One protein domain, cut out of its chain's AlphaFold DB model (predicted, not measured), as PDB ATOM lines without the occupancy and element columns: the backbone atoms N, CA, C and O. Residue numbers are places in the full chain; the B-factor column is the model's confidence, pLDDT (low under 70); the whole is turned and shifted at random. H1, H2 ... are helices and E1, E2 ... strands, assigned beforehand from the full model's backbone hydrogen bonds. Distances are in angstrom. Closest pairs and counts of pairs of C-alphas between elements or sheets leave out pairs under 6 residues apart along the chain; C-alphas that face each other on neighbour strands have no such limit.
ATOM      1  N   LEU A  68     260.262 260.955 274.155       39.19
ATOM      2  CA  LEU A  68     260.740 260.638 272.843       39.19
ATOM      3  C   LEU A  68     260.708 259.124 272.567       39.19
ATOM      4  O   LEU A  68     260.612 258.729 271.415       39.19
ATOM      5  N   CYS A  69     260.732 258.278 273.607       33.88
ATOM      6  CA  CYS A  69     260.838 256.826 273.457       33.88
ATOM      7  C   CYS A  69     259.469 256.195 273.141       33.88
ATOM      8  O   CYS A  69     259.403 255.099 272.602       33.88
ATOM      9  N   TYR A  70     258.365 256.879 273.487       44.53
ATOM     10  CA  TYR A  70     257.012 256.284 273.545       44.53
ATOM     11  C   TYR A  70     256.231 256.458 272.277       44.53
ATOM     12  O   TYR A  70     255.549 255.547 271.817       44.53
ATOM     13  N   VAL A  71     256.299 257.665 271.731       38.03
ATOM     14  CA  VAL A  71     255.566 257.992 270.513       38.03
ATOM     15  C   VAL A  71     256.150 257.231 269.315       38.03
ATOM     16  O   VAL A  71     255.478 257.026 268.311       38.03
ATOM     17  N   VAL A  72     257.371 256.726 269.474       37.16
ATOM     18  CA  VAL A  72     258.125 255.955 268.497       37.16
ATOM     19  C   VAL A  72     257.523 254.575 268.176       37.16
ATOM     20  O   VAL A  72     257.599 254.143 267.028       37.16
ATOM     21  N   CYS A  73     256.927 253.856 269.131       33.78
ATOM     22  CA  CYS A  73     256.668 252.412 268.957       33.78
ATOM     23  C   CYS A  73     255.257 252.039 268.472       33.78
ATOM     24  O   CYS A  73     254.805 250.907 268.658       33.78
ATOM     25  N   LEU A  74     254.530 252.962 267.840       33.03
ATOM     26  CA  LEU A  74     253.084 252.824 267.721       33.03
ATOM     27  C   LEU A  74     252.525 252.646 266.294       33.03
ATOM     28  O   LEU A  74     252.341 253.610 265.556       33.03
ATOM     29  N   VAL A  75     252.040 251.396 266.092       38.12
ATOM     30  CA  VAL A  75     250.824 250.941 265.341       38.12
ATOM     31  C   VAL A  75     251.079 250.635 263.833       38.12
ATOM     32  O   VAL A  75     252.105 251.178 263.478       38.12
ATOM     33  N   THR A  76     250.410 249.695 263.034       36.41
ATOM     34  CA  THR A  76     249.388 249.703 261.861       36.41
ATOM     35  C   THR A  76     248.099 248.885 262.133       36.41
ATOM     36  O   THR A  76     248.186 247.784 262.657       36.41
ATOM     37  N   SER A  77     246.951 249.310 261.567       33.22
ATOM     38  CA  SER A  77     245.932 248.531 260.850       33.22
ATOM     39  C   SER A  77     244.998 249.455 260.018       33.22
ATOM     40  O   SER A  77     245.150 250.675 260.009       33.22
ATOM     41  N   GLU A  78     244.074 248.873 259.238       40.16
ATOM     42  CA  GLU A  78     243.450 249.501 258.053       40.16
ATOM     43  C   GLU A  78     241.981 249.959 258.176       40.16
ATOM     44  O   GLU A  78     241.365 250.330 257.176       40.16
ATOM     45  N   SER A  79     241.376 250.008 259.358       39.88
ATOM     46  CA  SER A  79     239.994 250.506 259.504       39.88
ATOM     47  C   SER A  79     239.689 250.834 260.962       39.88
ATOM     48  O   SER A  79     240.334 250.244 261.807       39.88
ATOM     49  N   PRO A  80     238.681 251.649 261.312       41.56
ATOM     50  CA  PRO A  80     238.366 251.960 262.716       41.56
ATOM     51  C   PRO A  80     238.064 250.727 263.592       41.56
ATOM     52  O   PRO A  80     238.189 250.767 264.812       41.56
ATOM     53  N   LEU A  81     237.652 249.604 263.000       40.06
ATOM     54  CA  LEU A  81     237.473 248.341 263.728       40.06
ATOM     55  C   LEU A  81     238.784 247.556 263.821       40.06
ATOM     56  O   LEU A  81     239.133 247.081 264.897       40.06
ATOM     57  N   ALA A  82     239.543 247.487 262.725       46.16
ATOM     58  CA  ALA A  82     240.871 246.885 262.736       46.16
ATOM     59  C   ALA A  82     241.857 247.678 263.609       46.16
ATOM     60  O   ALA A  82     242.791 247.102 264.150       46.16
ATOM     61  N   GLU A  83     241.679 248.992 263.728       50.94
ATOM     62  CA  GLU A  83     242.477 249.936 264.514       50.94
ATOM     63  C   GLU A  83     242.274 249.628 265.981       50.94
ATOM     64  O   GLU A  83     243.231 249.288 266.658       50.94
ATOM     65  N   ARG A  84     241.022 249.546 266.433       50.88
ATOM     66  CA  ARG A  84     240.701 249.055 267.775       50.88
ATOM     67  C   ARG A  84     241.369 247.715 268.062       50.88
ATOM     68  O   ARG A  84     241.971 247.547 269.115       50.88
ATOM     69  N   ASP A  85     241.223 246.763 267.143       49.50
ATOM     70  CA  ASP A  85     241.691 245.395 267.347       49.50
ATOM     71  C   ASP A  85     243.227 245.300 267.323       49.50
ATOM     72  O   ASP A  85     243.785 244.495 268.059       49.50
ATOM     73  N   ALA A  86     243.911 246.157 266.559       50.31
ATOM     74  CA  ALA A  86     245.371 246.270 266.549       50.31
ATOM     75  C   ALA A  86     245.926 247.052 267.750       50.31
ATOM     76  O   ALA A  86     247.041 246.793 268.185       50.31
ATOM     77  N   LEU A  87     245.147 247.988 268.299       50.91
ATOM     78  CA  LEU A  87     245.518 248.809 269.453       50.91
ATOM     79  C   LEU A  87     245.244 248.136 270.800       50.91
ATOM     80  O   LEU A  87     245.800 248.549 271.811       50.91
ATOM     81  N   LYS A  88     244.372 247.124 270.834       47.28
ATOM     82  CA  LYS A  88     243.890 246.479 272.063       47.28
ATOM     83  C   LYS A  88     245.009 245.882 272.921       47.28
ATOM     84  O   LYS A  88     244.911 245.929 274.144       47.28
ATOM     85  N   ASP A  89     246.017 245.305 272.277       46.62
ATOM     86  CA  ASP A  89     247.094 244.569 272.945       46.62
ATOM     87  C   ASP A  89     248.383 245.409 273.065       46.62
ATOM     88  O   ASP A  89     249.399 244.910 273.544       46.62
ATOM     89  N   LEU A  90     248.349 246.682 272.641       46.44
ATOM     90  CA  LEU A  90     249.467 247.611 272.789       46.44
ATOM     91  C   LEU A  90     249.351 248.335 274.135       46.44
ATOM     92  O   LEU A  90     248.418 249.119 274.333       46.44
ATOM     93  N   PRO A  91     250.290 248.132 275.068       42.59
ATOM     94  CA  PRO A  91     250.370 249.011 276.216       42.59
ATOM     95  C   PRO A  91     250.740 250.413 275.731       42.59
ATOM     96  O   PRO A  91     251.418 250.589 274.723       42.59
ATOM     97  N   ASN A  92     250.251 251.420 276.446       41.84
ATOM     98  CA  ASN A  92     250.541 252.845 276.210       41.84
ATOM     99  C   ASN A  92     249.778 253.455 275.029       41.84
ATOM    100  O   ASN A  92     249.872 254.662 274.803       41.84
ATOM    101  N   VAL A  93     248.914 252.672 274.372       42.88
ATOM    102  CA  VAL A  93     247.823 253.195 273.543       42.88
ATOM    103  C   VAL A  93     246.504 253.018 274.257       42.88
ATOM    104  O   VAL A  93     246.112 251.904 274.602       42.88
ATOM    105  N   TYR A  94     245.779 254.115 274.452       40.69
ATOM    106  CA  TYR A  94     244.416 254.008 274.954       40.69
ATOM    107  C   TYR A  94     243.452 253.846 273.778       40.69
ATOM    108  O   TYR A  94     243.147 254.804 273.067       40.69
ATOM    109  N   SER A  95     242.958 252.625 273.564       33.94
ATOM    110  CA  SER A  95     241.868 252.387 272.615       33.94
ATOM    111  C   SER A  95     240.540 252.924 273.175       33.94
ATOM    112  O   SER A  95     240.284 252.916 274.381       33.94
ATOM    113  N   TYR A  96     239.676 253.438 272.298       36.50
ATOM    114  CA  TYR A  96     238.358 253.962 272.671       36.50
ATOM    115  C   TYR A  96     237.528 252.892 273.391       36.50
ATOM    116  O   TYR A  96     237.304 251.797 272.874       36.50
ATOM    117  N   ARG A  97     237.025 253.226 274.589       32.31
ATOM    118  CA  ARG A  97     236.342 252.275 275.487       32.31
ATOM    119  C   ARG A  97     234.989 251.807 274.946       32.31
ATOM    120  O   ARG A  97     234.543 250.710 275.268       32.31
ATOM    121  N   TYR A 107     229.463 258.082 268.402       27.42
ATOM    122  CA  TYR A 107     229.819 258.446 269.769       27.42
ATOM    123  C   TYR A 107     231.082 257.684 270.161       27.42
ATOM    124  O   TYR A 107     231.091 256.452 270.142       27.42
ATOM    125  N   ILE A 108     232.137 258.419 270.516       32.66
ATOM    126  CA  ILE A 108     233.379 257.859 271.058       32.66
ATOM    127  C   ILE A 108     233.412 258.179 272.552       32.66
ATOM    128  O   ILE A 108     233.318 259.342 272.945       32.66
ATOM    129  N   HIS A 109     233.516 257.141 273.381       29.02
ATOM    130  CA  HIS A 109     233.665 257.277 274.828       29.02
ATOM    131  C   HIS A 109     235.156 257.244 275.199       29.02
ATOM    132  O   HIS A 109     235.797 256.196 275.076       29.02
ATOM    133  N   ALA A 110     235.683 258.370 275.689       28.23
ATOM    134  CA  ALA A 110     237.035 258.494 276.240       28.23
ATOM    135  C   ALA A 110     236.978 259.063 277.680       28.23
ATOM    136  O   ALA A 110     236.130 259.922 277.951       28.23
ATOM    137  N   PRO A 111     237.818 258.593 278.626       26.72
ATOM    138  CA  PRO A 111     237.881 259.159 279.977       26.72
ATOM    139  C   PRO A 111     238.393 260.609 279.961       26.72
ATOM    140  O   PRO A 111     239.254 260.949 279.153       26.72
ATOM    141  N   ILE A 112     237.910 261.458 280.876       27.23
ATOM    142  CA  ILE A 112     238.507 262.783 281.101       27.23
ATOM    143  C   ILE A 112     239.735 262.605 281.992       27.23
ATOM    144  O   ILE A 112     239.597 262.415 283.199       27.23
ATOM    145  N   PHE A 113     240.926 262.738 281.420       31.00
ATOM    146  CA  PHE A 113     242.122 263.056 282.192       31.00
ATOM    147  C   PHE A 113     242.286 264.577 282.167       31.00
ATOM    148  O   PHE A 113     242.293 265.194 281.102       31.00
ATOM    149  N   LYS A 114     242.306 265.216 283.341       26.69
ATOM    150  CA  LYS A 114     242.639 266.639 283.433       26.69
ATOM    151  C   LYS A 114     244.152 266.739 283.300       26.69
ATOM    152  O   LYS A 114     244.851 266.422 284.248       26.69
ATOM    153  N   SER A 115     244.634 267.151 282.134       32.91
ATOM    154  CA  SER A 115     246.051 267.434 281.916       32.91
ATOM    155  C   SER A 115     246.409 268.731 282.645       32.91
ATOM    156  O   SER A 115     246.240 269.831 282.112       32.91
ATOM    157  N   THR A 116     246.813 268.630 283.907       28.47
ATOM    158  CA  THR A 116     247.383 269.745 284.662       28.47
ATOM    159  C   THR A 116     248.835 269.917 284.224       28.47
ATOM    160  O   THR A 116     249.667 269.033 284.375       28.47
ATOM    161  N   GLN A 136     253.850 242.617 262.401       39.34
ATOM    162  CA  GLN A 136     252.860 243.565 262.880       39.34
ATOM    163  C   GLN A 136     252.845 244.751 261.911       39.34
ATOM    164  O   GLN A 136     253.912 245.202 261.488       39.34
ATOM    165  N   PRO A 137     251.673 245.230 261.489       39.41
ATOM    166  CA  PRO A 137     251.611 246.387 260.606       39.41
ATOM    167  C   PRO A 137     252.166 247.671 261.326       39.41
ATOM    168  O   PRO A 137     252.057 247.729 262.544       39.41
ATOM    169  N   GLN A 138     252.743 248.662 260.597       51.75
ATOM    170  CA  GLN A 138     253.036 250.109 260.912       51.75
ATOM    171  C   GLN A 138     251.969 251.248 260.453       51.75
ATOM    172  O   GLN A 138     251.760 251.368 259.238       51.75
ATOM    173  N   ILE A 139     251.242 252.036 261.312       65.69
ATOM    174  CA  ILE A 139     250.085 253.031 261.327       65.69
ATOM    175  C   ILE A 139     250.759 254.302 261.706       65.69
ATOM    176  O   ILE A 139     251.598 254.356 262.595       65.69
ATOM    177  N   SER A 140     250.239 255.333 261.084       70.62
ATOM    178  CA  SER A 140     250.521 256.677 261.486       70.62
ATOM    179  C   SER A 140     249.282 257.259 262.154       70.62
ATOM    180  O   SER A 140     248.165 257.126 261.647       70.62
ATOM    181  N   HIS A 141     249.482 257.863 263.314       78.19
ATOM    182  CA  HIS A 141     248.473 258.494 264.142       78.19
ATOM    183  C   HIS A 141     247.761 259.636 263.416       78.19
ATOM    184  O   HIS A 141     246.541 259.778 263.524       78.19
ATOM    185  N   GLY A 142     248.510 260.482 262.698       78.00
ATOM    186  CA  GLY A 142     247.959 261.547 261.853       78.00
ATOM    187  C   GLY A 142     247.473 262.808 262.568       78.00
ATOM    188  O   GLY A 142     246.975 263.719 261.898       78.00
ATOM    189  N   ASP A 143     247.633 262.884 263.891       84.81
ATOM    190  CA  ASP A 143     247.241 264.025 264.741       84.81
ATOM    191  C   ASP A 143     248.030 264.043 266.059       84.81
ATOM    192  O   ASP A 143     247.455 264.252 267.123       84.81
ATOM    193  N   ILE A 144     249.333 263.760 266.026       84.25
ATOM    194  CA  ILE A 144     250.156 263.839 267.241       84.25
ATOM    195  C   ILE A 144     250.267 265.307 267.655       84.25
ATOM    196  O   ILE A 144     250.647 266.160 266.855       84.25
ATOM    197  N   LYS A 145     249.904 265.585 268.906       84.38
ATOM    198  CA  LYS A 145     249.942 266.905 269.539       84.38
ATOM    199  C   LYS A 145     249.896 266.751 271.051       84.38
ATOM    200  O   LYS A 145     249.473 265.702 271.541       84.38
ATOM    201  N   CYS A 146     250.253 267.805 271.777       79.44
ATOM    202  CA  CYS A 146     250.250 267.802 273.237       79.44
ATOM    203  C   CYS A 146     248.886 267.391 273.817       79.44
ATOM    204  O   CYS A 146     248.834 266.637 274.778       79.44
ATOM    205  N   GLU A 147     247.766 267.814 273.217       78.94
ATOM    206  CA  GLU A 147     246.428 267.468 273.722       78.94
ATOM    207  C   GLU A 147     246.051 265.989 273.564       78.94
ATOM    208  O   GLU A 147     245.145 265.523 274.252       78.94
ATOM    209  N   ASN A 148     246.721 265.268 272.664       79.06
ATOM    210  CA  ASN A 148     246.483 263.846 272.409       79.06
ATOM    211  C   ASN A 148     247.466 262.948 273.179       79.06
ATOM    212  O   ASN A 148     247.404 261.720 273.071       79.06
ATOM    213  N   ILE A 149     248.354 263.556 273.967       69.88
ATOM    214  CA  ILE A 149     249.295 262.889 274.856       69.88
ATOM    215  C   ILE A 149     248.780 263.071 276.282       69.88
ATOM    216  O   ILE A 149     248.709 264.182 276.805       69.88
ATOM    217  N   LEU A 150     248.377 261.970 276.909       59.16
ATOM    218  CA  LEU A 150     247.831 261.974 278.262       59.16
ATOM    219  C   LEU A 150     248.875 261.461 279.236       59.16
ATOM    220  O   LEU A 150     249.467 260.417 278.994       59.16
ATOM    221  N   VAL A 151     249.051 262.160 280.352       54.81
ATOM    222  CA  VAL A 151     249.926 261.729 281.446       54.81
ATOM    223  C   VAL A 151     249.057 261.359 282.645       54.81
ATOM    224  O   VAL A 151     248.116 262.081 282.981       54.81
ATOM    225  N   THR A 152     249.316 260.215 283.271       53.22
ATOM    226  CA  THR A 152     248.650 259.823 284.525       53.22
ATOM    227  C   THR A 152     249.373 260.365 285.757       53.22
ATOM    228  O   THR A 152     250.512 260.808 285.690       53.22
ATOM    229  N   THR A 153     248.738 260.261 286.925       45.44
ATOM    230  CA  THR A 153     249.287 260.704 288.222       45.44
ATOM    231  C   THR A 153     250.448 259.856 288.748       45.44
ATOM    232  O   THR A 153     251.210 260.307 289.594       45.44
ATOM    233  N   TRP A 154     250.598 258.625 288.260       49.22
ATOM    234  CA  TRP A 154     251.807 257.805 288.428       49.22
ATOM    235  C   TRP A 154     252.655 257.832 287.173       49.22
ATOM    236  O   TRP A 154     253.468 256.932 286.951       49.22
ATOM    237  N   ASN A 155     252.477 258.902 286.398       47.91
ATOM    238  CA  ASN A 155     253.464 259.337 285.463       47.91
ATOM    239  C   ASN A 155     253.527 258.351 284.307       47.91
ATOM    240  O   ASN A 155     254.476 257.631 284.119       47.91
ATOM    241  N   TRP A 156     252.428 258.154 283.607       54.47
ATOM    242  CA  TRP A 156     252.399 257.227 282.488       54.47
ATOM    243  C   TRP A 156     251.830 257.938 281.297       54.47
ATOM    244  O   TRP A 156     250.768 258.552 281.402       54.47
ATOM    245  N   VAL A 157     252.539 257.851 280.181       54.91
ATOM    246  CA  VAL A 157     252.181 258.570 278.971       54.91
ATOM    247  C   VAL A 157     251.384 257.653 278.051       54.91
ATOM    248  O   VAL A 157     251.827 256.564 277.695       54.91
ATOM    249  N   TYR A 158     250.199 258.110 277.659       56.09
ATOM    250  CA  TYR A 158     249.347 257.472 276.669       56.09
ATOM    251  C   TYR A 158     249.231 258.353 275.437       56.09
ATOM    252  O   TYR A 158     248.889 259.532 275.540       56.09
ATOM    253  N   LEU A 159     249.430 257.755 274.266       62.56
ATOM    254  CA  LEU A 159     249.021 258.363 273.007       62.56
ATOM    255  C   LEU A 159     247.557 257.991 272.730       62.56
ATOM    256  O   LEU A 159     247.163 256.826 272.848       62.56
ATOM    257  N   THR A 160     246.736 258.987 272.409       66.31
ATOM    258  CA  THR A 160     245.275 258.854 272.293       66.31
ATOM    259  C   THR A 160     244.731 259.601 271.085       66.31
ATOM    260  O   THR A 160     245.426 260.415 270.498       66.31
ATOM    261  N   ASP A 161     243.465 259.359 270.730       69.62
ATOM    262  CA  ASP A 161     242.777 260.078 269.646       69.62
ATOM    263  C   ASP A 161     243.462 259.940 268.272       69.62
ATOM    264  O   ASP A 161     243.594 260.903 267.508       69.62
ATOM    265  N   PHE A 162     243.824 258.701 267.922       75.19
ATOM    266  CA  PHE A 162     244.272 258.360 266.576       75.19
ATOM    267  C   PHE A 162     243.250 258.843 265.540       75.19
ATOM    268  O   PHE A 162     242.032 258.664 265.656       75.19
ATOM    269  N   ALA A 163     243.762 259.527 264.525       72.81
ATOM    270  CA  ALA A 163     242.971 260.385 263.665       72.81
ATOM    271  C   ALA A 163     242.860 259.827 262.246       72.81
ATOM    272  O   ALA A 163     242.896 260.577 261.270       72.81
ATOM    273  N   SER A 164     242.671 258.512 262.123       70.38
ATOM    274  CA  SER A 164     242.548 257.817 260.834       70.38
ATOM    275  C   SER A 164     241.379 258.313 259.963       70.38
ATOM    276  O   SER A 164     241.359 258.075 258.752       70.38
ATOM    277  N   TYR A 165     240.420 259.017 260.575       74.38
ATOM    278  CA  TYR A 165     239.260 259.647 259.941       74.38
ATOM    279  C   TYR A 165     239.499 261.089 259.460       74.38
ATOM    280  O   TYR A 165     238.637 261.645 258.774       74.38
ATOM    281  N   LYS A 166     240.607 261.735 259.842       84.94
ATOM    282  CA  LYS A 166     240.919 263.108 259.415       84.94
ATOM    283  C   LYS A 166     241.533 263.114 258.008       84.94
ATOM    284  O   LYS A 166     242.184 262.141 257.631       84.94
ATOM    285  N   PRO A 167     241.365 264.201 257.232       86.56
ATOM    286  CA  PRO A 167     241.993 264.309 255.918       86.56
ATOM    287  C   PRO A 167     243.519 264.272 256.041       86.56
ATOM    288  O   PRO A 167     244.107 264.954 256.888       86.56
ATOM    289  N   THR A 168     244.167 263.488 255.184       90.44
ATOM    290  CA  THR A 168     245.629 263.389 255.138       90.44
ATOM    291  C   THR A 168     246.221 264.666 254.560       90.44
ATOM    292  O   THR A 168     247.206 265.166 255.097       90.44
ATOM    293  N   TYR A 169     245.607 265.231 253.524       92.19
ATOM    294  CA  TYR A 169     246.145 266.356 252.777       92.19
ATOM    295  C   TYR A 169     245.236 267.585 252.846       92.19
ATOM    296  O   TYR A 169     244.018 267.525 252.674       92.19
ATOM    297  N   LEU A 170     245.853 268.742 253.060       92.25
ATOM    298  CA  LEU A 170     245.182 270.014 253.307       92.25
ATOM    299  C   LEU A 170     245.537 271.035 252.217       92.25
ATOM    300  O   LEU A 170     246.681 271.068 251.760       92.25
ATOM    301  N   PRO A 171     244.586 271.873 251.775       91.56
ATOM    302  CA  PRO A 171     244.895 272.952 250.844       91.56
ATOM    303  C   PRO A 171     245.775 274.009 251.523       91.56
ATOM    304  O   PRO A 171     245.558 274.373 252.677       91.56
ATOM    305  N   LEU A 172     246.777 274.506 250.798       90.88
ATOM    306  CA  LEU A 172     247.666 275.565 251.284       90.88
ATOM    307  C   LEU A 172     246.973 276.941 251.322       90.88
ATOM    308  O   LEU A 172     247.310 277.786 252.145       90.88
ATOM    309  N   ASP A 173     246.024 277.174 250.416       89.38
ATOM    310  CA  ASP A 173     245.350 278.454 250.184       89.38
ATOM    311  C   ASP A 173     244.103 278.684 251.055       89.38
ATOM    312  O   ASP A 173     243.681 279.829 251.217       89.38
ATOM    313  N   ASP A 174     243.542 277.627 251.653       90.00
ATOM    314  CA  ASP A 174     242.367 277.707 252.526       90.00
ATOM    315  C   ASP A 174     242.610 277.002 253.877       90.00
ATOM    316  O   ASP A 174     242.641 275.772 253.943       90.00
ATOM    317  N   PRO A 175     242.731 277.741 254.996       90.56
ATOM    318  CA  PRO A 175     242.957 277.140 256.304       90.56
ATOM    319  C   PRO A 175     241.692 276.511 256.910       90.56
ATOM    320  O   PRO A 175     241.771 275.976 258.013       90.56
ATOM    321  N   ALA A 176     240.520 276.575 256.264       89.94
ATOM    322  CA  ALA A 176     239.263 276.101 256.850       89.94
ATOM    323  C   ALA A 176     239.304 274.622 257.275       89.94
ATOM    324  O   ALA A 176     238.847 274.298 258.374       89.94
ATOM    325  N   ASP A 177     239.881 273.744 256.446       88.50
ATOM    326  CA  ASP A 177     240.022 272.316 256.764       88.50
ATOM    327  C   ASP A 177     240.987 272.114 257.949       88.50
ATOM    328  O   ASP A 177     240.689 271.351 258.872       88.50
ATOM    329  N   PHE A 178     242.101 272.858 257.987       91.00
ATOM    330  CA  PHE A 178     243.034 272.843 259.120       91.00
ATOM    331  C   PHE A 178     242.348 273.282 260.421       91.00
ATOM    332  O   PHE A 178     242.409 272.583 261.431       91.00
ATOM    333  N   LEU A 179     241.642 274.414 260.387       89.88
ATOM    334  CA  LEU A 179     240.972 274.976 261.558       89.88
ATOM    335  C   LEU A 179     239.855 274.067 262.081       89.88
ATOM    336  O   LEU A 179     239.632 273.978 263.283       89.88
ATOM    337  N   PHE A 180     239.148 273.383 261.181       86.94
ATOM    338  CA  PHE A 180     238.056 272.494 261.559       86.94
ATOM    339  C   PHE A 180     238.550 271.189 262.197       86.94
ATOM    340  O   PHE A 180     237.972 270.744 263.189       86.94
ATOM    341  N   PHE A 181     239.595 270.572 261.640       85.50
ATOM    342  CA  PHE A 181     240.044 269.243 262.068       85.50
ATOM    343  C   PHE A 181     241.195 269.259 263.078       85.50
ATOM    344  O   PHE A 181     241.264 268.360 263.919       85.50
ATOM    345  N   PHE A 182     242.098 270.236 263.002       87.62
ATOM    346  CA  PHE A 182     243.383 270.205 263.709       87.62
ATOM    347  C   PHE A 182     243.510 271.304 264.777       87.62
ATOM    348  O   PHE A 182     244.040 271.023 265.847       87.62
ATOM    349  N   ASP A 183     242.925 272.491 264.576       85.06
ATOM    350  CA  ASP A 183     242.950 273.601 265.555       85.06
ATOM    351  C   ASP A 183     241.678 273.665 266.423       85.06
ATOM    352  O   ASP A 183     240.958 274.663 266.468       85.06
ATOM    353  N   THR A 184     241.360 272.577 267.131       68.25
ATOM    354  CA  THR A 184     240.164 272.544 267.999       68.25
ATOM    355  C   THR A 184     240.309 273.431 269.244       68.25
ATOM    356  O   THR A 184     239.303 273.861 269.808       68.25
ATOM    357  N   SER A 185     241.540 273.706 269.687       68.44
ATOM    358  CA  SER A 185     241.822 274.524 270.873       68.44
ATOM    359  C   SER A 185     241.821 276.030 270.581       68.44
ATOM    360  O   SER A 185     241.767 276.830 271.517       68.44
ATOM    361  N   GLY A 186     241.861 276.434 269.303       69.31
ATOM    362  CA  GLY A 186     241.936 277.833 268.878       69.31
ATOM    363  C   GLY A 186     243.276 278.501 269.197       69.31
ATOM    364  O   GLY A 186     243.392 279.725 269.093       69.31
ATOM    365  N   ARG A 187     244.283 277.715 269.600       70.75
ATOM    366  CA  ARG A 187     245.638 278.193 269.907       70.75
ATOM    367  C   ARG A 187     246.457 278.443 268.643       70.75
ATOM    368  O   ARG A 187     247.524 279.042 268.735       70.75
ATOM    369  N   ARG A 188     245.946 278.040 267.468       74.19
ATOM    370  CA  ARG A 188     246.599 278.186 266.156       74.19
ATOM    371  C   ARG A 188     247.972 277.515 266.087       74.19
ATOM    372  O   ARG A 188     248.795 277.903 265.255       74.19
ATOM    373  N   THR A 189     248.209 276.530 266.950       88.94
ATOM    374  CA  THR A 189     249.418 275.708 266.973       88.94
ATOM    375  C   THR A 189     249.344 274.680 265.852       88.94
ATOM    376  O   THR A 189     248.265 274.211 265.487       88.94
ATOM    377  N   CYS A 190     250.481 274.381 265.235       92.25
ATOM    378  CA  CYS A 190     250.547 273.502 264.080       92.25
ATOM    379  C   CYS A 190     251.600 272.422 264.301       92.25
ATOM    380  O   CYS A 190     252.793 272.704 264.292       92.25
ATOM    381  N   TYR A 191     251.139 271.182 264.441       92.25
ATOM    382  CA  TYR A 191     251.990 269.989 264.497       92.25
ATOM    383  C   TYR A 191     252.031 269.262 263.144       92.25
ATOM    384  O   TYR A 191     252.684 268.242 262.993       92.25
ATOM    385  N   ILE A 192     251.307 269.761 262.139       94.44
ATOM    386  CA  ILE A 192     251.102 269.063 260.870       94.44
ATOM    387  C   ILE A 192     252.333 269.214 259.981       94.44
ATOM    388  O   ILE A 192     252.754 270.328 259.688       94.44
ATOM    389  N   ALA A 193     252.853 268.086 259.501       95.44
ATOM    390  CA  ALA A 193     254.008 268.061 258.616       95.44
ATOM    391  C   ALA A 193     253.786 268.873 257.316       95.44
ATOM    392  O   ALA A 193     252.693 268.826 256.736       95.44
ATOM    393  N   PRO A 194     254.798 269.619 256.835       95.31
ATOM    394  CA  PRO A 194     254.657 270.575 255.732       95.31
ATOM    395  C   PRO A 194     254.216 269.937 254.404       95.31
ATOM    396  O   PRO A 194     253.480 270.561 253.633       95.31
ATOM    397  N   GLU A 195     254.609 268.692 254.143       94.81
ATOM    398  CA  GLU A 195     254.249 267.918 252.950       94.81
ATOM    399  C   GLU A 195     252.762 267.540 252.891       94.81
ATOM    400  O   GLU A 195     252.246 267.221 251.819       94.81
ATOM    401  N   ARG A 196     252.040 267.624 254.016       93.50
ATOM    402  CA  ARG A 196     250.586 267.414 254.038       93.50
ATOM    403  C   ARG A 196     249.828 268.566 253.380       93.50
ATOM    404  O   ARG A 196     248.649 268.411 253.072       93.50
ATOM    405  N   PHE A 197     250.475 269.704 253.121       94.06
ATOM    406  CA  PHE A 197     249.848 270.847 252.462       94.06
ATOM    407  C   PHE A 197     250.121 270.859 250.953       94.06
ATOM    408  O   PHE A 197     251.273 270.958 250.518       94.06
ATOM    409  N   TYR A 198     249.072 270.847 250.132       92.12
ATOM    410  CA  TYR A 198     249.196 270.904 248.673       92.12
ATOM    411  C   TYR A 198     248.824 272.274 248.104       92.12
ATOM    412  O   TYR A 198     247.945 272.977 248.601       92.12
ATOM    413  N   THR A 199     249.485 272.643 247.009       92.00
ATOM    414  CA  THR A 199     249.190 273.862 246.253       92.00
ATOM    415  C   THR A 199     248.016 273.654 245.299       92.00
ATOM    416  O   THR A 199     247.808 272.554 244.766       92.00
ATOM    417  N   ALA A 200     247.247 274.716 245.050       88.12
ATOM    418  CA  ALA A 200     246.176 274.696 244.060       88.12
ATOM    419  C   ALA A 200     246.724 274.304 242.675       88.12
ATOM    420  O   ALA A 200     247.762 274.796 242.235       88.12
ATOM    421  N   GLY A 201     246.033 273.388 241.992       84.25
ATOM    422  CA  GLY A 201     246.435 272.900 240.667       84.25
ATOM    423  C   GLY A 201     247.494 271.789 240.659       84.25
ATOM    424  O   GLY A 201     247.767 271.240 239.588       84.25
ATOM    425  N   SER A 202     248.040 271.405 241.819       88.62
ATOM    426  CA  SER A 202     248.887 270.210 241.961       88.62
ATOM    427  C   SER A 202     248.140 268.916 241.604       88.62
ATOM    428  O   SER A 202     246.907 268.868 241.589       88.62
ATOM    429  N   GLU A 203     248.878 267.828 241.361       86.19
ATOM    430  CA  GLU A 203     248.278 266.498 241.161       86.19
ATOM    431  C   GLU A 203     247.406 266.086 242.352       86.19
ATOM    432  O   GLU A 203     246.312 265.553 242.166       86.19
ATOM    433  N   MET A 204     247.827 266.446 243.566       86.06
ATOM    434  CA  MET A 204     247.062 266.206 244.784       86.06
ATOM    435  C   MET A 204     245.736 266.972 244.800       86.06
ATOM    436  O   MET A 204     244.694 266.409 245.125       86.06
ATOM    437  N   SER A 205     245.747 268.238 244.371       86.19
ATOM    438  CA  SER A 205     244.532 269.047 244.221       86.19
ATOM    439  C   SER A 205     243.552 268.414 243.224       86.19
ATOM    440  O   SER A 205     242.350 268.354 243.486       86.19
ATOM    441  N   LYS A 206     244.058 267.867 242.109       85.56
ATOM    442  CA  LYS A 206     243.238 267.156 241.111       85.56
ATOM    443  C   LYS A 206     242.691 265.835 241.647       85.56
ATOM    444  O   LYS A 206     241.564 265.483 241.311       85.56
ATOM    445  N   LEU A 207     243.471 265.110 242.449       84.88
ATOM    446  CA  LEU A 207     243.028 263.881 243.106       84.88
ATOM    447  C   LEU A 207     241.916 264.187 244.118       84.88
ATOM    448  O   LEU A 207     240.846 263.597 244.031       84.88
ATOM    449  N   LYS A 208     242.110 265.193 244.980       82.25
ATOM    450  CA  LYS A 208     241.118 265.635 245.978       82.25
ATOM    451  C   LYS A 208     239.816 266.132 245.352       82.25
ATOM    452  O   LYS A 208     238.762 265.979 245.950       82.25
ATOM    453  N   ALA A 209     239.872 266.702 244.147       83.19
ATOM    454  CA  ALA A 209     238.682 267.110 243.397       83.19
ATOM    455  C   ALA A 209     237.909 265.935 242.765       83.19
ATOM    456  O   ALA A 209     236.748 266.111 242.396       83.19
ATOM    457  N   LYS A 210     238.551 264.772 242.592       81.75
ATOM    458  CA  LYS A 210     237.942 263.551 242.036       81.75
ATOM    459  C   LYS A 210     237.424 262.596 243.107       81.75
ATOM    460  O   LYS A 210     236.554 261.795 242.792       81.75
ATOM    461  N   LEU A 211     237.989 262.659 244.310       81.00
ATOM    462  CA  LEU A 211     237.567 261.852 245.448       81.00
ATOM    463  C   LEU A 211     236.199 262.323 245.945       81.00
ATOM    464  O   LEU A 211     235.963 263.523 246.121       81.00
ATOM    465  N   ASP A 212     235.313 261.369 246.203       69.19
ATOM    466  CA  ASP A 212     234.071 261.651 246.913       69.19
ATOM    467  C   ASP A 212     234.363 262.004 248.381       69.19
ATOM    468  O   ASP A 212     235.384 261.619 248.945       69.19
ATOM    469  N   PHE A 213     233.433 262.697 249.048       58.91
ATOM    470  CA  PHE A 213     233.588 263.129 250.451       58.91
ATOM    471  C   PHE A 213     233.907 261.981 251.436       58.91
ATOM    472  O   PHE A 213     234.385 262.229 252.540       58.91
ATOM    473  N   HIS A 214     233.619 260.735 251.055       57.38
ATOM    474  CA  HIS A 214     233.854 259.540 251.865       57.38
ATOM    475  C   HIS A 214     235.148 258.788 251.519       57.38
ATOM    476  O   HIS A 214     235.499 257.849 252.233       57.38
ATOM    477  N   GLU A 215     235.851 259.166 250.452       65.00
ATOM    478  CA  GLU A 215     237.086 258.505 250.037       65.00
ATOM    479  C   GLU A 215     238.311 259.192 250.647       65.00
ATOM    480  O   GLU A 215     238.402 260.419 250.714       65.00
ATOM    481  N   ARG A 216     239.268 258.385 251.125       67.25
ATOM    482  CA  ARG A 216     240.492 258.900 251.746       67.25
ATOM    483  C   ARG A 216     241.415 259.489 250.687       67.25
ATOM    484  O   ARG A 216     241.708 258.858 249.676       67.25
ATOM    485  N   ASP A 217     241.925 260.675 250.984       74.44
ATOM    486  CA  ASP A 217     242.896 261.399 250.168       74.44
ATOM    487  C   ASP A 217     244.315 260.840 250.275       74.44
ATOM    488  O   ASP A 217     245.162 261.166 249.458       74.44
ATOM    489  N   GLY A 218     244.582 259.942 251.216       78.81
ATOM    490  CA  GLY A 218     245.827 259.196 251.269       78.81
ATOM    491  C   GLY A 218     246.011 258.472 252.587       78.81
ATOM    492  O   GLY A 218     245.082 258.352 253.387       78.81
ATOM    493  N   LYS A 219     247.231 257.972 252.789       82.12
ATOM    494  CA  LYS A 219     247.677 257.389 254.051       82.12
ATOM    495  C   LYS A 219     248.672 258.348 254.698       82.12
ATOM    496  O   LYS A 219     249.604 258.801 254.034       82.12
ATOM    497  N   VAL A 220     248.480 258.628 255.983       83.88
ATOM    498  CA  VAL A 220     249.496 259.286 256.810       83.88
ATOM    499  C   VAL A 220     250.713 258.358 256.904       83.88
ATOM    500  O   VAL A 220     250.557 257.137 256.974       83.88
ATOM    501  N   THR A 221     251.916 258.925 256.850       86.00
ATOM    502  CA  THR A 221     253.176 258.176 256.941       86.00
ATOM    503  C   THR A 221     253.859 258.393 258.287       86.00
ATOM    504  O   THR A 221     253.623 259.401 258.950       86.00
ATOM    505  N   GLU A 222     254.746 257.473 258.667       81.38
ATOM    506  CA  GLU A 222     255.551 257.588 259.890       81.38
ATOM    507  C   GLU A 222     256.326 258.910 259.917       81.38
ATOM    508  O   GLU A 222     256.323 259.613 260.916       81.38
ATOM    509  N   THR A 223     256.901 259.321 258.785       89.69
ATOM    510  CA  THR A 223     257.654 260.582 258.690       89.69
ATOM    511  C   THR A 223     256.812 261.826 259.006       89.69
ATOM    512  O   THR A 223     257.347 262.810 259.521       89.69
ATOM    513  N   MET A 224     255.497 261.796 258.753       90.75
ATOM    514  CA  MET A 224     254.585 262.887 259.130       90.75
ATOM    515  C   MET A 224     254.376 262.935 260.648       90.75
ATOM    516  O   MET A 224     254.277 264.015 261.238       90.75
ATOM    517  N   ASP A 225     254.320 261.769 261.284       85.88
ATOM    518  CA  ASP A 225     254.208 261.642 262.733       85.88
ATOM    519  C   ASP A 225     255.520 261.989 263.438       85.88
ATOM    520  O   ASP A 225     255.481 262.654 264.468       85.88
ATOM    521  N   VAL A 226     256.674 261.638 262.860       86.62
ATOM    522  CA  VAL A 226     258.000 262.058 263.347       86.62
ATOM    523  C   VAL A 226     258.078 263.583 263.438       86.62
ATOM    524  O   VAL A 226     258.478 264.114 264.470       86.62
ATOM    525  N   PHE A 227     257.614 264.296 262.408       94.69
ATOM    526  CA  PHE A 227     257.547 265.762 262.431       94.69
ATOM    527  C   PHE A 227     256.615 266.290 263.526       94.69
ATOM    528  O   PHE A 227     256.956 267.221 264.262       94.69
ATOM    529  N   SER A 228     255.432 265.686 263.635       90.69
ATOM    530  CA  SER A 228     254.415 266.081 264.613       90.69
ATOM    531  C   SER A 228     254.926 265.890 266.043       90.69
ATOM    532  O   SER A 228     254.800 266.781 266.882       90.69
ATOM    533  N   LEU A 229     255.592 264.763 266.297       84.88
ATOM    534  CA  LEU A 229     256.254 264.468 267.557       84.88
ATOM    535  C   LEU A 229     257.410 265.436 267.828       84.88
ATOM    536  O   LEU A 229     257.503 265.957 268.932       84.88
ATOM    537  N   GLY A 230     258.252 265.730 266.834       87.69
ATOM    538  CA  GLY A 230     259.328 266.719 266.966       87.69
ATOM    539  C   GLY A 230     258.801 268.087 267.408       87.69
ATOM    540  O   GLY A 230     259.377 268.722 268.289       87.69
ATOM    541  N   SER A 231     257.646 268.488 266.869       91.06
ATOM    542  CA  SER A 231     256.955 269.726 267.247       91.06
ATOM    543  C   SER A 231     256.412 269.689 268.682       91.06
ATOM    544  O   SER A 231     256.497 270.689 269.390       91.06
ATOM    545  N   VAL A 232     255.888 268.541 269.131       82.56
ATOM    546  CA  VAL A 232     255.479 268.328 270.530       82.56
ATOM    547  C   VAL A 232     256.676 268.433 271.465       82.56
ATOM    548  O   VAL A 232     256.621 269.162 272.445       82.56
ATOM    549  N   ILE A 233     257.765 267.728 271.160       79.00
ATOM    550  CA  ILE A 233     258.972 267.729 271.989       79.00
ATOM    551  C   ILE A 233     259.490 269.155 272.124       79.00
ATOM    552  O   ILE A 233     259.685 269.625 273.239       79.00
ATOM    553  N   ALA A 234     259.627 269.874 271.009       83.38
ATOM    554  CA  ALA A 234     260.028 271.273 271.027       83.38
ATOM    555  C   ALA A 234     259.139 272.122 271.943       83.38
ATOM    556  O   ALA A 234     259.658 272.849 272.780       83.38
ATOM    557  N   GLU A 235     257.815 271.997 271.843       83.12
ATOM    558  CA  GLU A 235     256.895 272.750 272.698       83.12
ATOM    559  C   GLU A 235     257.087 272.462 274.191       83.12
ATOM    560  O   GLU A 235     256.968 273.366 275.019       83.12
ATOM    561  N   LEU A 236     257.426 271.224 274.543       77.75
ATOM    562  CA  LEU A 236     257.664 270.829 275.927       77.75
ATOM    563  C   LEU A 236     258.952 271.441 276.481       77.75
ATOM    564  O   LEU A 236     258.937 271.973 277.588       77.75
ATOM    565  N   PHE A 237     260.033 271.449 275.694       76.38
ATOM    566  CA  PHE A 237     261.288 272.116 276.073       76.38
ATOM    567  C   PHE A 237     261.212 273.643 276.012       76.38
ATOM    568  O   PHE A 237     262.069 274.322 276.565       76.38
ATOM    569  N   LEU A 238     260.186 274.189 275.364       79.44
ATOM    570  CA  LEU A 238     259.910 275.622 275.297       79.44
ATOM    571  C   LEU A 238     258.806 276.044 276.286       79.44
ATOM    572  O   LEU A 238     258.137 277.057 276.077       79.44
ATOM    573  N   GLU A 239     258.583 275.264 277.350       75.56
ATOM    574  CA  GLU A 239     257.646 275.556 278.452       75.56
ATOM    575  C   GLU A 239     256.181 275.784 278.006       75.56
ATOM    576  O   GLU A 239     255.394 276.539 278.604       75.56
ATOM    577  N   GLY A 240     255.782 275.094 276.935       72.44
ATOM    578  CA  GLY A 240     254.461 275.198 276.321       72.44
ATOM    579  C   GLY A 240     254.346 276.302 275.269       72.44
ATOM    580  O   GLY A 240     253.232 276.605 274.829       72.44
ATOM    581  N   ALA A 241     255.454 276.932 274.868       81.31
ATOM    582  CA  ALA A 241     255.472 277.782 273.686       81.31
ATOM    583  C   ALA A 241     255.503 276.907 272.426       81.31
ATOM    584  O   ALA A 241     256.425 276.127 272.203       81.31
ATOM    585  N   ALA A 242     254.473 277.043 271.594       85.25
ATOM    586  CA  ALA A 242     254.343 276.239 270.389       85.25
ATOM    587  C   ALA A 242     255.457 276.532 269.381       85.25
ATOM    588  O   ALA A 242     255.713 277.693 269.052       85.25
ATOM    589  N   MET A 243     256.034 275.468 268.822       88.12
ATOM    590  CA  MET A 243     257.112 275.565 267.836       88.12
ATOM    591  C   MET A 243     256.669 276.273 266.548       88.12
ATOM    592  O   MET A 243     257.390 277.108 266.001       88.12
ATOM    593  N   PHE A 244     255.465 275.949 266.070       93.25
ATOM    594  CA  PHE A 244     254.900 276.535 264.862       93.25
ATOM    595  C   PHE A 244     253.451 276.962 265.068       93.25
ATOM    596  O   PHE A 244     252.598 276.204 265.526       93.25
ATOM    597  N   THR A 245     253.141 278.166 264.602       92.38
ATOM    598  CA  THR A 245     251.810 278.497 264.090       92.38
ATOM    599  C   THR A 245     251.689 278.069 262.629       92.38
ATOM    600  O   THR A 245     252.698 277.928 261.935       92.38
ATOM    601  N   LEU A 246     250.463 277.942 262.109       91.94
ATOM    602  CA  LEU A 246     250.248 277.595 260.694       91.94
ATOM    603  C   LEU A 246     251.020 278.525 259.733       91.94
ATOM    604  O   LEU A 246     251.633 278.075 258.769       91.94
ATOM    605  N   SER A 247     251.045 279.830 260.015       91.69
ATOM    606  CA  SER A 247     251.777 280.801 259.193       91.69
ATOM    607  C   SER A 247     253.298 280.654 259.297       91.69
ATOM    608  O   SER A 247     253.990 280.854 258.300       91.69
ATOM    609  N   GLN A 248     253.828 280.319 260.478       93.94
ATOM    610  CA  GLN A 248     255.257 280.035 260.649       93.94
ATOM    611  C   GLN A 248     255.654 278.756 259.918       93.94
ATOM    612  O   GLN A 248     256.688 278.758 259.262       93.94
ATOM    613  N   LEU A 249     254.814 277.718 259.945       94.88
ATOM    614  CA  LEU A 249     255.059 276.484 259.200       94.88
ATOM    615  C   LEU A 249     255.201 276.751 257.694       94.88
ATOM    616  O   LEU A 249     256.092 276.205 257.051       94.88
ATOM    617  N   PHE A 250     254.363 277.613 257.112       93.12
ATOM    618  CA  PHE A 250     254.465 277.940 255.684       93.12
ATOM    619  C   PHE A 250     255.742 278.713 255.338       93.12
ATOM    620  O   PHE A 250     256.333 278.471 254.284       93.12
ATOM    621  N   LYS A 251     256.204 279.595 256.231       94.00
ATOM    622  CA  LYS A 251     257.504 280.267 256.086       94.00
ATOM    623  C   LYS A 251     258.670 279.297 256.251       94.00
ATOM    624  O   LYS A 251     259.622 279.353 255.491       94.00
ATOM    625  N   TYR A 252     258.566 278.378 257.203       94.25
ATOM    626  CA  TYR A 252     259.561 277.332 257.420       94.25
ATOM    627  C   TYR A 252     259.688 276.429 256.191       94.25
ATOM    628  O   TYR A 252     260.781 276.212 255.684       94.25
ATOM    629  N   ARG A 253     258.554 276.013 255.620       91.88
ATOM    630  CA  ARG A 253     258.501 275.243 254.372       91.88
ATOM    631  C   ARG A 253     259.118 275.972 253.173       91.88
ATOM    632  O   ARG A 253     259.605 275.315 252.262       91.88
ATOM    633  N   SER A 254     259.031 277.299 253.126       91.56
ATOM    634  CA  SER A 254     259.607 278.121 252.049       91.56
ATOM    635  C   SER A 254     261.041 278.572 252.339       91.56
ATOM    636  O   SER A 254     261.563 279.401 251.602       91.56
ATOM    637  N   GLU A 255     261.668 278.034 253.393       90.25
ATOM    638  CA  GLU A 255     263.017 278.399 253.850       90.25
ATOM    639  C   GLU A 255     263.149 279.886 254.255       90.25
ATOM    640  O   GLU A 255     264.245 280.419 254.408       90.25
ATOM    641  N   GLU A 256     262.024 280.571 254.487       91.25
ATOM    642  CA  GLU A 256     261.965 281.975 254.919       91.25
ATOM    643  C   GLU A 256     262.067 282.138 256.447       91.25
ATOM    644  O   GLU A 256     262.212 283.255 256.951       91.25
ATOM    645  N   LEU A 257     261.946 281.043 257.204       91.38
ATOM    646  CA  LEU A 257     262.024 281.023 258.663       91.38
ATOM    647  C   LEU A 257     263.081 280.017 259.124       91.38
ATOM    648  O   LEU A 257     262.970 278.835 258.826       91.38
ATOM    649  N   SER A 258     264.044 280.488 259.914       88.88
ATOM    650  CA  SER A 258     264.979 279.641 260.664       88.88
ATOM    651  C   SER A 258     264.389 279.307 262.036       88.88
ATOM    652  O   SER A 258     263.854 280.184 262.723       88.88
ATOM    653  N   ILE A 259     264.483 278.036 262.427       91.94
ATOM    654  CA  ILE A 259     263.996 277.520 263.718       91.94
ATOM    655  C   ILE A 259     265.122 277.342 264.733       91.94
ATOM    656  O   ILE A 259     264.861 277.234 265.925       91.94
ATOM    657  N   GLU A 260     266.375 277.373 264.290       88.88
ATOM    658  CA  GLU A 260     267.571 277.208 265.113       88.88
ATOM    659  C   GLU A 260     267.641 278.278 266.201       88.88
ATOM    660  O   GLU A 260     267.933 277.975 267.353       88.88
ATOM    661  N   ALA A 261     267.302 279.525 265.858       86.75
ATOM    662  CA  ALA A 261     267.238 280.618 266.825       86.75
ATOM    663  C   ALA A 261     266.136 280.410 267.873       86.75
ATOM    664  O   ALA A 261     266.285 280.839 269.013       86.75
ATOM    665  N   HIS A 262     265.034 279.757 267.496       87.25
ATOM    666  CA  HIS A 262     263.949 279.452 268.421       87.25
ATOM    667  C   HIS A 262     264.324 278.292 269.350       87.25
ATOM    668  O   HIS A 262     264.139 278.386 270.559       87.25
ATOM    669  N   LEU A 263     264.935 277.243 268.793       89.62
ATOM    670  CA  LEU A 263     265.417 276.079 269.535       89.62
ATOM    671  C   LEU A 263     266.655 276.378 270.387       89.62
ATOM    672  O   LEU A 263     266.953 275.611 271.293       89.62
ATOM    673  N   ALA A 264     267.359 277.489 270.157       90.12
ATOM    674  CA  ALA A 264     268.475 277.923 270.999       90.12
ATOM    675  C   ALA A 264     268.069 278.204 272.459       90.12
ATOM    676  O   ALA A 264     268.944 278.264 273.317       90.12
ATOM    677  N   ALA A 265     266.770 278.366 272.740       87.94
ATOM    678  CA  ALA A 265     266.238 278.468 274.099       87.94
ATOM    679  C   ALA A 265     266.265 277.134 274.872       87.94
ATOM    680  O   ALA A 265     266.125 277.139 276.087       87.94
ATOM    681  N   ILE A 266     266.437 276.006 274.180       82.19
ATOM    682  CA  ILE A 266     266.590 274.685 274.793       82.19
ATOM    683  C   ILE A 266     268.062 274.523 275.165       82.19
ATOM    684  O   ILE A 266     268.904 274.619 274.277       82.19
ATOM    685  N   ASP A 267     268.393 274.249 276.426       82.00
ATOM    686  CA  ASP A 267     269.792 274.174 276.882       82.00
ATOM    687  C   ASP A 267     270.544 272.944 276.346       82.00
ATOM    688  O   ASP A 267     271.711 273.035 275.942       82.00
ATOM    689  N   ASP A 268     269.864 271.800 276.273       80.19
ATOM    690  CA  ASP A 268     270.452 270.521 275.877       80.19
ATOM    691  C   ASP A 268     270.718 270.447 274.359       80.19
ATOM    692  O   ASP A 268     269.815 270.554 273.524       80.19
ATOM    693  N   ALA A 269     271.988 270.250 273.992       86.94
ATOM    694  CA  ALA A 269     272.429 270.191 272.603       86.94
ATOM    695  C   ALA A 269     271.955 268.944 271.849       86.94
ATOM    696  O   ALA A 269     271.644 269.048 270.660       86.94
ATOM    697  N   GLU A 270     271.883 267.799 272.523       81.25
ATOM    698  CA  GLU A 270     271.460 266.535 271.927       81.25
ATOM    699  C   GLU A 270     269.960 266.575 271.630       81.25
ATOM    700  O   GLU A 270     269.522 266.164 270.554       81.25
ATOM    701  N   ILE A 271     269.177 267.176 272.530       81.00
ATOM    702  CA  ILE A 271     267.734 267.374 272.356       81.00
ATOM    703  C   ILE A 271     267.450 268.363 271.222       81.00
ATOM    704  O   ILE A 271     266.587 268.103 270.380       81.00
ATOM    705  N   ARG A 272     268.207 269.466 271.124       88.25
ATOM    706  CA  ARG A 272     268.114 270.367 269.960       88.25
ATOM    707  C   ARG A 272     268.425 269.633 268.656       88.25
ATOM    708  O   ARG A 272     267.680 269.779 267.688       88.25
ATOM    709  N   ALA A 273     269.509 268.854 268.621       90.00
ATOM    710  CA  ALA A 273     269.931 268.119 267.430       90.00
ATOM    711  C   ALA A 273     268.881 267.091 266.988       90.00
ATOM    712  O   ALA A 273     268.573 266.970 265.804       90.00
ATOM    713  N   LEU A 274     268.300 266.387 267.952       84.81
ATOM    714  CA  LEU A 274     267.185 265.478 267.752       84.81
ATOM    715  C   LEU A 274     265.965 266.185 267.148       84.81
ATOM    716  O   LEU A 274     265.477 265.757 266.103       84.81
ATOM    717  N   ILE A 275     265.480 267.261 267.781       88.75
ATOM    718  CA  ILE A 275     264.301 268.002 267.309       88.75
ATOM    719  C   ILE A 275     264.527 268.468 265.869       88.75
ATOM    720  O   ILE A 275     263.665 268.249 265.022       88.75
ATOM    721  N   LEU A 276     265.699 269.042 265.574       93.56
ATOM    722  CA  LEU A 276     266.064 269.503 264.231       93.56
ATOM    723  C   LEU A 276     265.946 268.392 263.179       93.56
ATOM    724  O   LEU A 276     265.425 268.637 262.093       93.56
ATOM    725  N   ARG A 277     266.369 267.163 263.500       92.88
ATOM    726  CA  ARG A 277     266.226 266.016 262.587       92.88
ATOM    727  C   ARG A 277     264.780 265.570 262.420       92.88
ATOM    728  O   ARG A 277     264.374 265.210 261.320       92.88
ATOM    729  N   MET A 278     263.998 265.587 263.495       89.50
ATOM    730  CA  MET A 278     262.593 265.180 263.453       89.50
ATOM    731  C   MET A 278     261.734 266.156 262.651       89.50
ATOM    732  O   MET A 278     260.821 265.739 261.943       89.50
ATOM    733  N   VAL A 279     262.036 267.452 262.732       95.12
ATOM    734  CA  VAL A 279     261.270 268.515 262.073       95.12
ATOM    735  C   VAL A 279     261.875 268.965 260.741       95.12
ATOM    736  O   VAL A 279     261.572 270.063 260.269       95.12
ATOM    737  N   ALA A 280     262.720 268.139 260.114       95.25
ATOM    738  CA  ALA A 280     263.285 268.443 258.802       95.25
ATOM    739  C   ALA A 280     262.159 268.754 257.787       95.25
ATOM    740  O   ALA A 280     261.138 268.049 257.779       95.25
ATOM    741  N   PRO A 281     262.280 269.799 256.943       93.50
ATOM    742  CA  PRO A 281     261.227 270.151 255.991       93.50
ATOM    743  C   PRO A 281     260.929 269.003 255.024       93.50
ATOM    744  O   PRO A 281     259.764 268.703 254.761       93.50
ATOM    745  N   GLU A 282     261.982 268.336 254.554       94.19
ATOM    746  CA  GLU A 282     261.902 267.228 253.615       94.19
ATOM    747  C   GLU A 282     261.639 265.897 254.354       94.19
ATOM    748  O   GLU A 282     262.411 265.516 255.236       94.19
ATOM    749  N   PRO A 283     260.575 265.144 254.008       94.25
ATOM    750  CA  PRO A 283     260.237 263.894 254.697       94.25
ATOM    751  C   PRO A 283     261.321 262.821 254.607       94.25
ATOM    752  O   PRO A 283     261.457 262.017 255.523       94.25
ATOM    753  N   THR A 284     262.086 262.799 253.512       94.50
ATOM    754  CA  THR A 284     263.149 261.802 253.293       94.50
ATOM    755  C   THR A 284     264.383 262.022 254.166       94.50
ATOM    756  O   THR A 284     265.159 261.090 254.364       94.50
ATOM    757  N   GLU A 285     264.546 263.221 254.724       94.44
ATOM    758  CA  GLU A 285     265.622 263.545 255.663       94.44
ATOM    759  C   GLU A 285     265.258 263.178 257.109       94.44
ATOM    760  O   GLU A 285     266.137 263.110 257.973       94.44
ATOM    761  N   ARG A 286     263.973 262.908 257.382       93.31
ATOM    762  CA  ARG A 286     263.513 262.512 258.712       93.31
ATOM    763  C   ARG A 286     263.836 261.034 258.958       93.31
ATOM    764  O   ARG A 286     263.396 260.178 258.186       93.31
ATOM    765  N   PRO A 287     264.567 260.704 260.034       83.31
ATOM    766  CA  PRO A 287     264.798 259.318 260.423       83.31
ATOM    767  C   PRO A 287     263.494 258.642 260.867       83.31
ATOM    768  O   PRO A 287     262.554 259.300 261.316       83.31
ATOM    769  N   THR A 288     263.454 257.312 260.773       79.50
ATOM    770  CA  THR A 288     262.373 256.525 261.380       79.50
ATOM    771  C   THR A 288     262.467 256.578 262.895       79.50
ATOM    772  O   THR A 288     263.523 256.862 263.470       79.50
ATOM    773  N   PHE A 289     261.372 256.240 263.554       74.94
ATOM    774  CA  PHE A 289     261.323 256.160 264.998       74.94
ATOM    775  C   PHE A 289     262.350 255.163 265.565       74.94
ATOM    776  O   PHE A 289     263.098 255.514 266.476       74.94
ATOM    777  N   ASP A 290     262.478 253.969 264.978       69.38
ATOM    778  CA  ASP A 290     263.472 252.967 265.412       69.38
ATOM    779  C   ASP A 290     264.917 253.484 265.274       69.38
ATOM    780  O   ASP A 290     265.748 253.289 266.164       69.38
ATOM    781  N   THR A 291     265.194 254.237 264.203       78.56
ATOM    782  CA  THR A 291     266.499 254.885 264.001       78.56
ATOM    783  C   THR A 291     266.763 255.921 265.093       78.56
ATOM    784  O   THR A 291     267.844 255.929 265.677       78.56
ATOM    785  N   LEU A 292     265.768 256.757 265.412       73.19
ATOM    786  CA  LEU A 292     265.872 257.758 266.475       73.19
ATOM    787  C   LEU A 292     266.167 257.114 267.833       73.19
ATOM    788  O   LEU A 292     267.095 257.555 268.505       73.19
ATOM    789  N   LEU A 293     265.447 256.049 268.213       68.44
ATOM    790  CA  LEU A 293     265.719 255.324 269.461       68.44
ATOM    791  C   LEU A 293     267.152 254.828 269.539       68.44
ATOM    792  O   LEU A 293     267.802 254.960 270.570       68.44
ATOM    793  N   HIS A 294     267.616 254.194 268.465       71.62
ATOM    794  CA  HIS A 294     268.916 253.554 268.461       71.62
ATOM    795  C   HIS A 294     270.050 254.581 268.501       71.62
ATOM    796  O   HIS A 294     271.012 254.405 269.242       71.62
ATOM    797  N   GLU A 295     269.949 255.647 267.707       78.12
ATOM    798  CA  GLU A 295     271.009 256.653 267.584       78.12
ATOM    799  C   GLU A 295     271.145 257.538 268.824       78.12
ATOM    800  O   GLU A 295     272.257 257.933 269.159       78.12
ATOM    801  N   TYR A 296     270.042 257.829 269.516       71.06
ATOM    802  CA  TYR A 296     270.050 258.709 270.686       71.06
ATOM    803  C   TYR A 296     270.067 257.954 272.026       71.06
ATOM    804  O   TYR A 296     269.953 258.579 273.087       71.06
ATOM    805  N   ARG A 297     270.201 256.620 272.005       73.69
ATOM    806  CA  ARG A 297     270.338 255.781 273.205       73.69
ATOM    807  C   ARG A 297     271.648 256.063 273.935       73.69
ATOM    808  O   ARG A 297     272.700 256.171 273.320       73.69
ATOM    809  N   GLY A 298     271.573 256.176 275.255       63.66
ATOM    810  CA  GLY A 298     272.685 256.526 276.136       63.66
ATOM    811  C   GLY A 298     272.990 258.027 276.205       63.66
ATOM    812  O   GLY A 298     273.585 258.453 277.191       63.66
ATOM    813  N   ASN A 299     272.554 258.819 275.217       69.88
ATOM    814  CA  ASN A 299     272.753 260.272 275.174       69.88
ATOM    815  C   ASN A 299     271.502 261.017 275.625       69.88
ATOM    816  O   ASN A 299     271.462 261.573 276.718       69.88
ATOM    817  N   VAL A 300     270.474 261.005 274.769       66.38
ATOM    818  CA  VAL A 300     269.156 261.507 275.136       66.38
ATOM    819  C   VAL A 300     268.541 260.407 275.983       66.38
ATOM    820  O   VAL A 300     268.500 260.551 277.193       66.38
ATOM    821  N   PHE A 301     268.190 259.252 275.414       62.62
ATOM    822  CA  PHE A 301     267.515 258.166 276.135       62.62
ATOM    823  C   PHE A 301     268.415 257.445 277.148       62.62
ATOM    824  O   PHE A 301     269.358 256.777 276.727       62.62
ATOM    825  N   PRO A 302     268.127 257.467 278.462       61.25
ATOM    826  CA  PRO A 302     268.969 256.798 279.441       61.25
ATOM    827  C   PRO A 302     268.924 255.278 279.278       61.25
ATOM    828  O   PRO A 302     267.881 254.685 279.013       61.25
ATOM    829  N   GLU A 303     270.064 254.631 279.490       61.22
ATOM    830  CA  GLU A 303     270.223 253.188 279.272       61.22
ATOM    831  C   GLU A 303     269.273 252.346 280.145       61.22
ATOM    832  O   GLU A 303     268.733 251.330 279.706       61.22
ATOM    833  N   HIS A 304     268.993 252.834 281.355       55.78
ATOM    834  CA  HIS A 304     268.075 252.261 282.340       55.78
ATOM    835  C   HIS A 304     266.645 252.034 281.821       55.78
ATOM    836  O   HIS A 304     265.955 251.120 282.283       55.78
ATOM    837  N   PHE A 305     266.212 252.821 280.827       57.06
ATOM    838  CA  PHE A 305     264.916 252.644 280.169       57.06
ATOM    839  C   PHE A 305     264.827 251.339 279.384       57.06
ATOM    840  O   PHE A 305     263.749 250.757 279.302       57.06
ATOM    841  N   TYR A 306     265.948 250.875 278.830       54.41
ATOM    842  CA  TYR A 306     266.010 249.667 278.012       54.41
ATOM    843  C   TYR A 306     266.324 248.404 278.819       54.41
ATOM    844  O   TYR A 306     266.228 247.310 278.266       54.41
ATOM    845  N   SER A 307     266.742 248.535 280.082       61.16
ATOM    846  CA  SER A 307     267.203 247.407 280.897       61.16
ATOM    847  C   SER A 307     266.184 246.928 281.928       61.16
ATOM    848  O   SER A 307     265.930 245.730 281.988       61.16
ATOM    849  N   PHE A 308     265.619 247.828 282.743       56.16
ATOM    850  CA  PHE A 308     264.766 247.426 283.874       56.16
ATOM    851  C   PHE A 308     263.529 248.311 284.056       56.16
ATOM    852  O   PHE A 308     262.454 247.810 284.388       56.16
ATOM    853  N   LEU A 309     263.671 249.626 283.848       56.50
ATOM    854  CA  LEU A 309     262.667 250.601 284.275       56.50
ATOM    855  C   LEU A 309     261.338 250.380 283.551       56.50
ATOM    856  O   LEU A 309     260.268 250.597 284.114       56.50
ATOM    857  N   TYR A 310     261.411 249.877 282.320       55.50
ATOM    858  CA  TYR A 310     260.237 249.550 281.538       55.50
ATOM    859  C   TYR A 310     259.393 248.429 282.116       55.50
ATOM    860  O   TYR A 310     258.231 248.643 282.468       55.50
TER     861      TYR A 310
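What this domain is: This is residues 68 to 97, 107 to 116 and 136 to 310 of the 383 residues of an uncharacterized protein of Sphaerobolus stellatus (strain SS14) (UniProt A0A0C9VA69). There is little regular structure: loops wrap round one long helix, H4, H7 packs beside it, and H3 and H9 lie toward opposite ends. The 215 printed residues hold H1, E1, the antiparallel hairpin E2 and E3, then H2 to H9; the class is mostly helix, under half in named elements. It is compact, radius of gyration of the C-alphas 17.4 A, spanning 52 by 43 by 32 A.

How they stand to each other: E1, residues 107 to 111, pairs with no named strand. Between E2, 149 to 151, and E3, 157 to 159, find N 150 and O 158 within hydrogen-bond range, 2.8 A. Of the helices, only H4, 222 to 237, and H7, 269 to 278, touch; their closest C-alphas, Gly 230 and Met 278, are 5.0 A apart.

Where its parts are: Find C-alpha 80 at (238.366, 251.960, 262.716), where H1, 80 to 87, begins. H4 runs 22.5 A. H9, 304 to 310, ends at C-alpha 310, (260.237, 249.550, 281.538).

The domain as a whole: Cuts after residues 97 and 116 leave gaps of 10.6 A and 34.5 A; 80 residues are under pLDDT 70.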